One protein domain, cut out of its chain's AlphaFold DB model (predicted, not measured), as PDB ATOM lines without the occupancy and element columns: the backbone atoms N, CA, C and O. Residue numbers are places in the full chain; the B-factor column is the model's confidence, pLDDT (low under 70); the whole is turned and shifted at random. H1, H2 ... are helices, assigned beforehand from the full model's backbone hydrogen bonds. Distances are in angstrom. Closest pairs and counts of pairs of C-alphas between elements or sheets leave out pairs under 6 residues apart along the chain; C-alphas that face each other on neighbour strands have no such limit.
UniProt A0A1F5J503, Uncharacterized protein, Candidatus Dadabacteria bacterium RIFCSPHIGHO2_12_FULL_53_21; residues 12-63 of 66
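This is residues 12 to 63 of the 66 residues of an uncharacterized protein of Candidatus Dadabacteria bacterium RIFCSPHIGHO2_12_FULL_53_21 (UniProt A0A1F5J503). What shape do these atoms make? They make an open frame of three helices, in which the long H2 spans from H1, set crosswise at its beginning, to H3, which turns off at a corner near its end. What is the make-up? The printed part has 52 residues with three named helices in the order H1, H2, H3 and no named strand, and the class is all helix. How compact is it? It is only just extended, close to loose, with a radius of gyration of the C-alphas of 15.1 A, and its outline is flat, 40 by 24 by 12 A.

How does the first helix meet the second? H1, residues 12 to 23, touches H2, residues 29 to 45, with residues 17 to 22 alone, and H2 touches it with residues 29 to 33 alone. The closest C-alphas, those of Lys 18 and Val 29, are 5.2 A apart, and the lines are about perpendicular at 83 degrees. Where does the third helix stand? H3, residues 49 to 61, is close to H2 but not clearly touching, the closest C-alphas being those of Gln 45 and Asp 51, 7.7 A apart. They run opposite ways at a steep tilt of 66 degrees, and H1 and H3 are apart. What do the backbones show? Each O i to N i+4 pair is within hydrogen-bond range in H1 and H2, and 7 of 9 in H3.

Where does H1 begin? Its C-alpha 12 is at (280.601, 156.693, 191.112), and H1 is 16.7 A long from first to last C-alpha. Where do the others lie? H2 begins with C-alpha 29 at (267.355, 154.178, 191.339) and is 24.2 A long; H3 is 19.2 A long and ends with C-alpha 61 at (249.004, 129.224, 178.324).

How far does it reach? The two C-alphas farthest apart, those of Asp 12 and Gly 61, are 43.8 A apart. Are there cuts or long links? The printed part has no cut, and both links are tight. Where is confidence low? The pLDDT is under 70 in residues 45 to 56, 58 to 60 and 62 to 63.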
ATOM      1  N   ASP A  12     280.624 156.487 192.560       97.88
ATOM      2  CA  ASP A  12     280.601 156.693 191.112       97.88
ATOM      3  C   ASP A  12     279.661 155.690 190.436       97.88
ATOM      4  O   ASP A  12     278.893 156.041 189.535       97.88
ATOM      5  N   LEU A  13     279.647 154.439 190.910       97.38
ATOM      6  CA  LEU A  13     278.695 153.440 190.421       97.38
ATOM      7  C   LEU A  13     277.245 153.855 190.704       97.38
ATOM      8  O   LEU A  13     276.402 153.780 189.810       97.38
ATOM      9  N   LEU A  14     276.950 154.310 191.924       97.44
ATOM     10  CA  LEU A  14     275.604 154.744 192.294       97.44
ATOM     11  C   LEU A  14     275.139 155.947 191.464       97.44
ATOM     12  O   LEU A  14     273.968 156.013 191.094       97.44
ATOM     13  N   GLU A  15     276.032 156.888 191.163       98.19
ATOM     14  CA  GLU A  15     275.710 158.052 190.336       98.19
ATOM     15  C   GLU A  15     275.341 157.646 188.905       98.19
ATOM     16  O   GLU A  15     274.295 158.051 188.396       98.19
ATOM     17  N   ARG A  16     276.113 156.735 188.303       98.12
ATOM     18  CA  ARG A  16     275.790 156.154 186.992       98.12
ATOM     19  C   ARG A  16     274.465 155.391 187.002       98.12
ATOM     20  O   ARG A  16     273.707 155.471 186.041       98.12
ATOM     21  N   CYS A  17     274.162 154.665 188.080       97.50
ATOM     22  CA  CYS A  17     272.869 153.996 188.228       97.50
ATOM     23  C   CYS A  17     271.708 154.997 188.273       97.50
ATOM     24  O   CYS A  17     270.666 154.724 187.686       97.50
ATOM     25  N   LYS A  18     271.875 156.145 188.945       97.69
ATOM     26  CA  LYS A  18     270.847 157.199 189.001       97.69
ATOM     27  C   LYS A  18     270.592 157.817 187.631       97.69
ATOM     28  O   LYS A  18     269.438 157.910 187.237       97.69
ATOM     29  N   GLN A  19     271.659 158.184 186.918       97.94
ATOM     30  CA  GLN A  19     271.567 158.735 185.562       97.94
ATOM     31  C   GLN A  19     270.820 157.767 184.641       97.94
ATOM     32  O   GLN A  19     269.810 158.128 184.051       97.94
ATOM     33  N   TYR A  20     271.243 156.501 184.623       97.62
ATOM     34  CA  TYR A  20     270.599 155.485 183.797       97.62
ATOM     35  C   TYR A  20     269.126 155.268 184.168       97.62
ATOM     36  O   TYR A  20     268.283 155.124 183.284       97.62
ATOM     37  N   ALA A  21     268.800 155.238 185.465       96.44
ATOM     38  CA  ALA A  21     267.427 155.064 185.934       96.44
ATOM     39  C   ALA A  21     266.507 156.198 185.450       96.44
ATOM     40  O   ALA A  21     265.401 155.920 184.991       96.44
ATOM     41  N   GLU A  22     266.981 157.447 185.496       96.25
ATOM     42  CA  GLU A  22     266.252 158.617 184.995       96.25
ATOM     43  C   GLU A  22     266.082 158.572 183.470       96.25
ATOM     44  O   GLU A  22     264.965 158.691 182.970       96.25
ATOM     45  N   GLU A  23     267.163 158.306 182.728       97.00
ATOM     46  CA  GLU A  23     267.154 158.226 181.259       97.00
ATOM     47  C   GLU A  23     266.212 157.140 180.719       97.00
ATOM     48  O   GLU A  23     265.645 157.277 179.635       97.00
ATOM     49  N   THR A  24     266.046 156.048 181.468       93.00
ATOM     50  CA  THR A  24     265.222 154.899 181.066       93.00
ATOM     51  C   THR A  24     263.822 154.895 181.683       93.00
ATOM     52  O   THR A  24     263.037 153.991 181.398       93.00
ATOM     53  N   GLY A  25     263.478 155.926 182.465       92.00
ATOM     54  CA  GLY A  25     262.129 156.141 182.988       92.00
ATOM     55  C   GLY A  25     261.746 155.274 184.190       92.00
ATOM     56  O   GLY A  25     260.556 155.057 184.414       92.00
ATOM     57  N   TYR A  26     262.715 154.772 184.964       92.31
ATOM     58  CA  TYR A  26     262.417 154.124 186.246       92.31
ATOM     59  C   TYR A  26     261.940 155.153 187.275       92.31
ATOM     60  O   TYR A  26     262.399 156.294 187.305       92.31
ATOM     61  N   THR A  27     261.070 154.727 188.191       86.88
ATOM     62  CA  THR A  27     260.516 155.606 189.235       86.88
ATOM     63  C   THR A  27     261.566 155.989 190.285       86.88
ATOM     64  O   THR A  27     261.429 156.996 190.976       86.88
ATOM     65  N   SER A  28     262.607 155.166 190.451       92.19
ATOM     66  CA  SER A  28     263.722 155.403 191.376       92.19
ATOM     67  C   SER A  28     264.952 154.572 191.003       92.19
ATOM     68  O   SER A  28     264.843 153.539 190.336       92.19
ATOM     69  N   VAL A  29     266.129 154.978 191.493       95.56
ATOM     70  CA  VAL A  29     267.355 154.178 191.339       95.56
ATOM     71  C   VAL A  29     267.259 152.850 192.098       95.56
ATOM     72  O   VAL A  29     267.780 151.837 191.634       95.56
ATOM     73  N   GLU A  30     266.543 152.816 193.224       91.69
ATOM     74  CA  GLU A  30     266.257 151.588 193.966       91.69
ATOM     75  C   GLU A  30     265.451 150.580 193.140       91.69
ATOM     76  O   GLU A  30     265.784 149.392 193.148       91.69
ATOM     77  N   GLU A  31     264.432 151.038 192.403       90.50
ATOM     78  CA  GLU A  31     263.648 150.188 191.498       90.50
ATOM     79  C   GLU A  31     264.542 149.586 190.407       90.50
ATOM     80  O   GLU A  31     264.546 148.369 190.213       90.50
ATOM     81  N   PHE A  32     265.358 150.418 189.755       94.81
ATOM     82  CA  PHE A  32     266.302 149.977 188.729       94.81
ATOM     83  C   PHE A  32     267.279 148.913 189.255       94.81
ATOM     84  O   PHE A  32     267.468 147.868 188.622       94.81
ATOM     85  N   ILE A  33     267.898 149.155 190.416       94.12
ATOM     86  CA  ILE A  33     268.872 148.230 191.008       94.12
ATOM     87  C   ILE A  33     268.191 146.907 191.369       94.12
ATOM     88  O   ILE A  33     268.703 145.844 191.014       94.12
ATOM     89  N   ALA A  34     267.033 146.956 192.035       90.56
ATOM     90  CA  ALA A  34     266.293 145.761 192.425       90.56
ATOM     91  C   ALA A  34     265.886 144.932 191.198       90.56
ATOM     92  O   ALA A  34     266.231 143.752 191.116       90.56
ATOM     93  N   TYR A  35     265.256 145.566 190.205       90.75
ATOM     94  CA  TYR A  35     264.837 144.908 188.968       90.75
ATOM     95  C   TYR A  35     266.019 144.276 188.224       90.75
ATOM     96  O   TYR A  35     265.933 143.137 187.759       90.75
ATOM     97  N   THR A  36     267.145 144.988 188.134       92.94
ATOM     98  CA  THR A  36     268.350 144.490 187.464       92.94
ATOM     99  C   THR A  36     268.893 143.249 188.163       92.94
ATOM    100  O   THR A  36     269.133 142.239 187.501       92.94
ATOM    101  N   LEU A  37     269.035 143.279 189.492       91.31
ATOM    102  CA  LEU A  37     269.506 142.127 190.264       91.31
ATOM    103  C   LEU A  37     268.551 140.934 190.138       91.31
ATOM    104  O   LEU A  37     269.000 139.823 189.866       91.31
ATOM    105  N   GLU A  38     267.240 141.153 190.253       88.12
ATOM    106  CA  GLU A  38     266.240 140.098 190.056       88.12
ATOM    107  C   GLU A  38     266.308 139.494 188.649       88.12
ATOM    108  O   GLU A  38     266.193 138.277 188.483       88.12
ATOM    109  N   ARG A  39     266.502 140.326 187.620       87.06
ATOM    110  CA  ARG A  39     266.640 139.875 186.233       87.06
ATOM    111  C   ARG A  39     267.893 139.026 186.044       87.06
ATOM    112  O   ARG A  39     267.804 137.980 185.407       87.06
ATOM    113  N   GLU A  40     269.039 139.450 186.572       88.88
ATOM    114  CA  GLU A  40     270.290 138.692 186.450       88.88
ATOM    115  C   GLU A  40     270.243 137.376 187.246       88.88
ATOM    116  O   GLU A  40     270.651 136.340 186.721       88.88
ATOM    117  N   ILE A  41     269.636 137.360 188.439       83.50
ATOM    118  CA  ILE A  41     269.385 136.120 189.197       83.50
ATOM    119  C   ILE A  41     268.504 135.166 188.383       83.50
ATOM    120  O   ILE A  41     268.846 133.994 188.233       83.50
ATOM    121  N   LYS A  42     267.404 135.661 187.793       80.25
ATOM    122  CA  LYS A  42     266.526 134.851 186.932       80.25
ATOM    123  C   LYS A  42     267.266 134.294 185.717       80.25
ATOM    124  O   LYS A  42     267.009 133.159 185.336       80.25
ATOM    125  N   LYS A  43     268.165 135.063 185.095       80.44
ATOM    126  CA  LYS A  43     268.996 134.570 183.983       80.44
ATOM    127  C   LYS A  43     269.929 133.443 184.430       80.44
ATOM    128  O   LYS A  43     270.013 132.444 183.729       80.44
ATOM    129  N   GLY A  44     270.574 133.583 185.590       75.88
ATOM    130  CA  GLY A  44     271.428 132.533 186.157       75.88
ATOM    131  C   GLY A  44     270.650 131.273 186.552       75.88
ATOM    132  O   GLY A  44     271.106 130.167 186.300       75.88
ATOM    133  N   GLN A  45     269.442 131.421 187.105       67.94
ATOM    134  CA  GLN A  45     268.582 130.292 187.493       67.94
ATOM    135  C   GLN A  45     267.967 129.557 186.296       67.94
ATOM    136  O   GLN A  45     267.846 128.338 186.323       67.94
ATOM    137  N   LYS A  46     267.641 130.271 185.211       53.59
ATOM    138  CA  LYS A  46     267.167 129.671 183.950       53.59
ATOM    139  C   LYS A  46     268.188 128.748 183.276       53.59
ATOM    140  O   LYS A  46     267.814 128.042 182.352       53.59
ATOM    141  N   GLN A  47     269.447 128.728 183.720       53.06
ATOM    142  CA  GLN A  47     270.431 127.753 183.239       53.06
ATOM    143  C   GLN A  47     270.159 126.325 183.747       53.06
ATOM    144  O   GLN A  47     270.783 125.387 183.251       53.06
ATOM    145  N   SER A  48     269.223 126.128 184.683       54.31
ATOM    146  CA  SER A  48     268.669 124.803 184.960       54.31
ATOM    147  C   SER A  48     267.589 124.464 183.914       54.31
ATOM    148  O   SER A  48     266.595 125.189 183.813       54.31
ATOM    149  N   PRO A  49     267.726 123.359 183.152       55.12
ATOM    150  CA  PRO A  49     266.838 123.006 182.030       55.12
ATOM    151  C   PRO A  49     265.349 122.856 182.405       55.12
ATOM    152  O   PRO A  49     264.464 122.900 181.555       55.12
ATOM    153  N   GLU A  50     265.055 122.718 183.691       57.31
ATOM    154  CA  GLU A  50     263.722 122.547 184.270       57.31
ATOM    155  C   GLU A  50     262.886 123.844 184.342       57.31
ATOM    156  O   GLU A  50     261.654 123.778 184.423       57.31
ATOM    157  N   ASP A  51     263.508 125.028 184.274       56.75
ATOM    158  CA  ASP A  51     262.798 126.314 184.372       56.75
ATOM    159  C   ASP A  51     262.450 126.940 183.011       56.75
ATOM    160  O   ASP A  51     261.433 127.637 182.898       56.75
ATOM    161  N   GLU A  52     263.202 126.634 181.949       58.03
ATOM    162  CA  GLU A  52     262.834 127.018 180.576       58.03
ATOM    163  C   GLU A  52     261.501 126.388 180.149       58.03
ATOM    164  O   GLU A  52     260.657 127.052 179.534       58.03
ATOM    165  N   GLU A  53     261.243 125.145 180.557       61.44
ATOM    166  CA  GLU A  53     259.993 124.449 180.249       61.44
ATOM    167  C   GLU A  53     258.785 125.086 180.961       61.44
ATOM    168  O   GLU A  53     257.701 125.213 180.383       61.44
ATOM    169  N   LYS A  54     258.961 125.569 182.198       64.56
ATOM    170  CA  LYS A  54     257.892 126.231 182.968       64.56
ATOM    171  C   LYS A  54     257.562 127.617 182.426       64.56
ATOM    172  O   LYS A  54     256.387 127.982 182.377       64.56
ATOM    173  N   VAL A  55     258.567 128.389 182.012       63.53
ATOM    174  CA  VAL A  55     258.353 129.703 181.382       63.53
ATOM    175  C   VAL A  55     257.667 129.531 180.028       63.53
ATOM    176  O   VAL A  55     256.683 130.216 179.762       63.53
ATOM    177  N   THR A  56     258.101 128.557 179.227       65.38
ATOM    178  CA  THR A  56     257.479 128.233 177.934       65.38
ATOM    179  C   THR A  56     256.023 127.795 178.105       65.38
ATOM    180  O   THR A  56     255.144 128.310 177.420       65.38
ATOM    181  N   LYS A  57     255.725 126.922 179.081       72.31
ATOM    182  CA  LYS A  57     254.347 126.512 179.410       72.31
ATOM    183  C   LYS A  57     253.467 127.686 179.847       72.31
ATOM    184  O   LYS A  57     252.309 127.753 179.442       72.31
ATOM    185  N   ARG A  58     254.000 128.633 180.630       69.81
ATOM    186  CA  ARG A  58     253.265 129.848 181.028       69.81
ATOM    187  C   ARG A  58     252.998 130.775 179.843       69.81
ATOM    188  O   ARG A  58     251.894 131.288 179.732       69.81
ATOM    189  N   LEU A  59     253.971 130.965 178.954       67.69
ATOM    190  CA  LEU A  59     253.810 131.811 177.767       67.69
ATOM    191  C   LEU A  59     252.834 131.202 176.745       67.69
ATOM    192  O   LEU A  59     252.000 131.937 176.218       67.69
ATOM    193  N   LYS A  60     252.861 129.873 176.542       68.44
ATOM    194  CA  LYS A  60     251.861 129.142 175.737       68.44
ATOM    195  C   LYS A  60     250.452 129.266 176.324       68.44
ATOM    196  O   LYS A  60     249.512 129.578 175.606       68.44
ATOM    197  N   GLY A  61     250.301 129.097 177.641       71.69
ATOM    198  CA  GLY A  61     249.004 129.224 178.324       71.69
ATOM    199  C   GLY A  61     248.405 130.636 178.300       71.69
ATOM    200  O   GLY A  61     247.209 130.796 178.521       71.69
ATOM    201  N   LEU A  62     249.225 131.649 178.021       68.75
ATOM    202  CA  LEU A  62     248.809 133.042 177.885       68.75
ATOM    203  C   LEU A  62     248.667 133.491 176.415       68.75
ATOM    204  O   LEU A  62     248.336 134.646 176.173       68.75
ATOM    205  N   GLY A  63     248.905 132.600 175.440       60.28
ATOM    206  CA  GLY A  63     248.705 132.872 174.010       60.28
ATOM    207  C   GLY A  63     249.773 133.749 173.350       60.28
ATOM    208  O   GLY A  63     249.543 134.279 172.269       60.28
TER     209      GLY A  63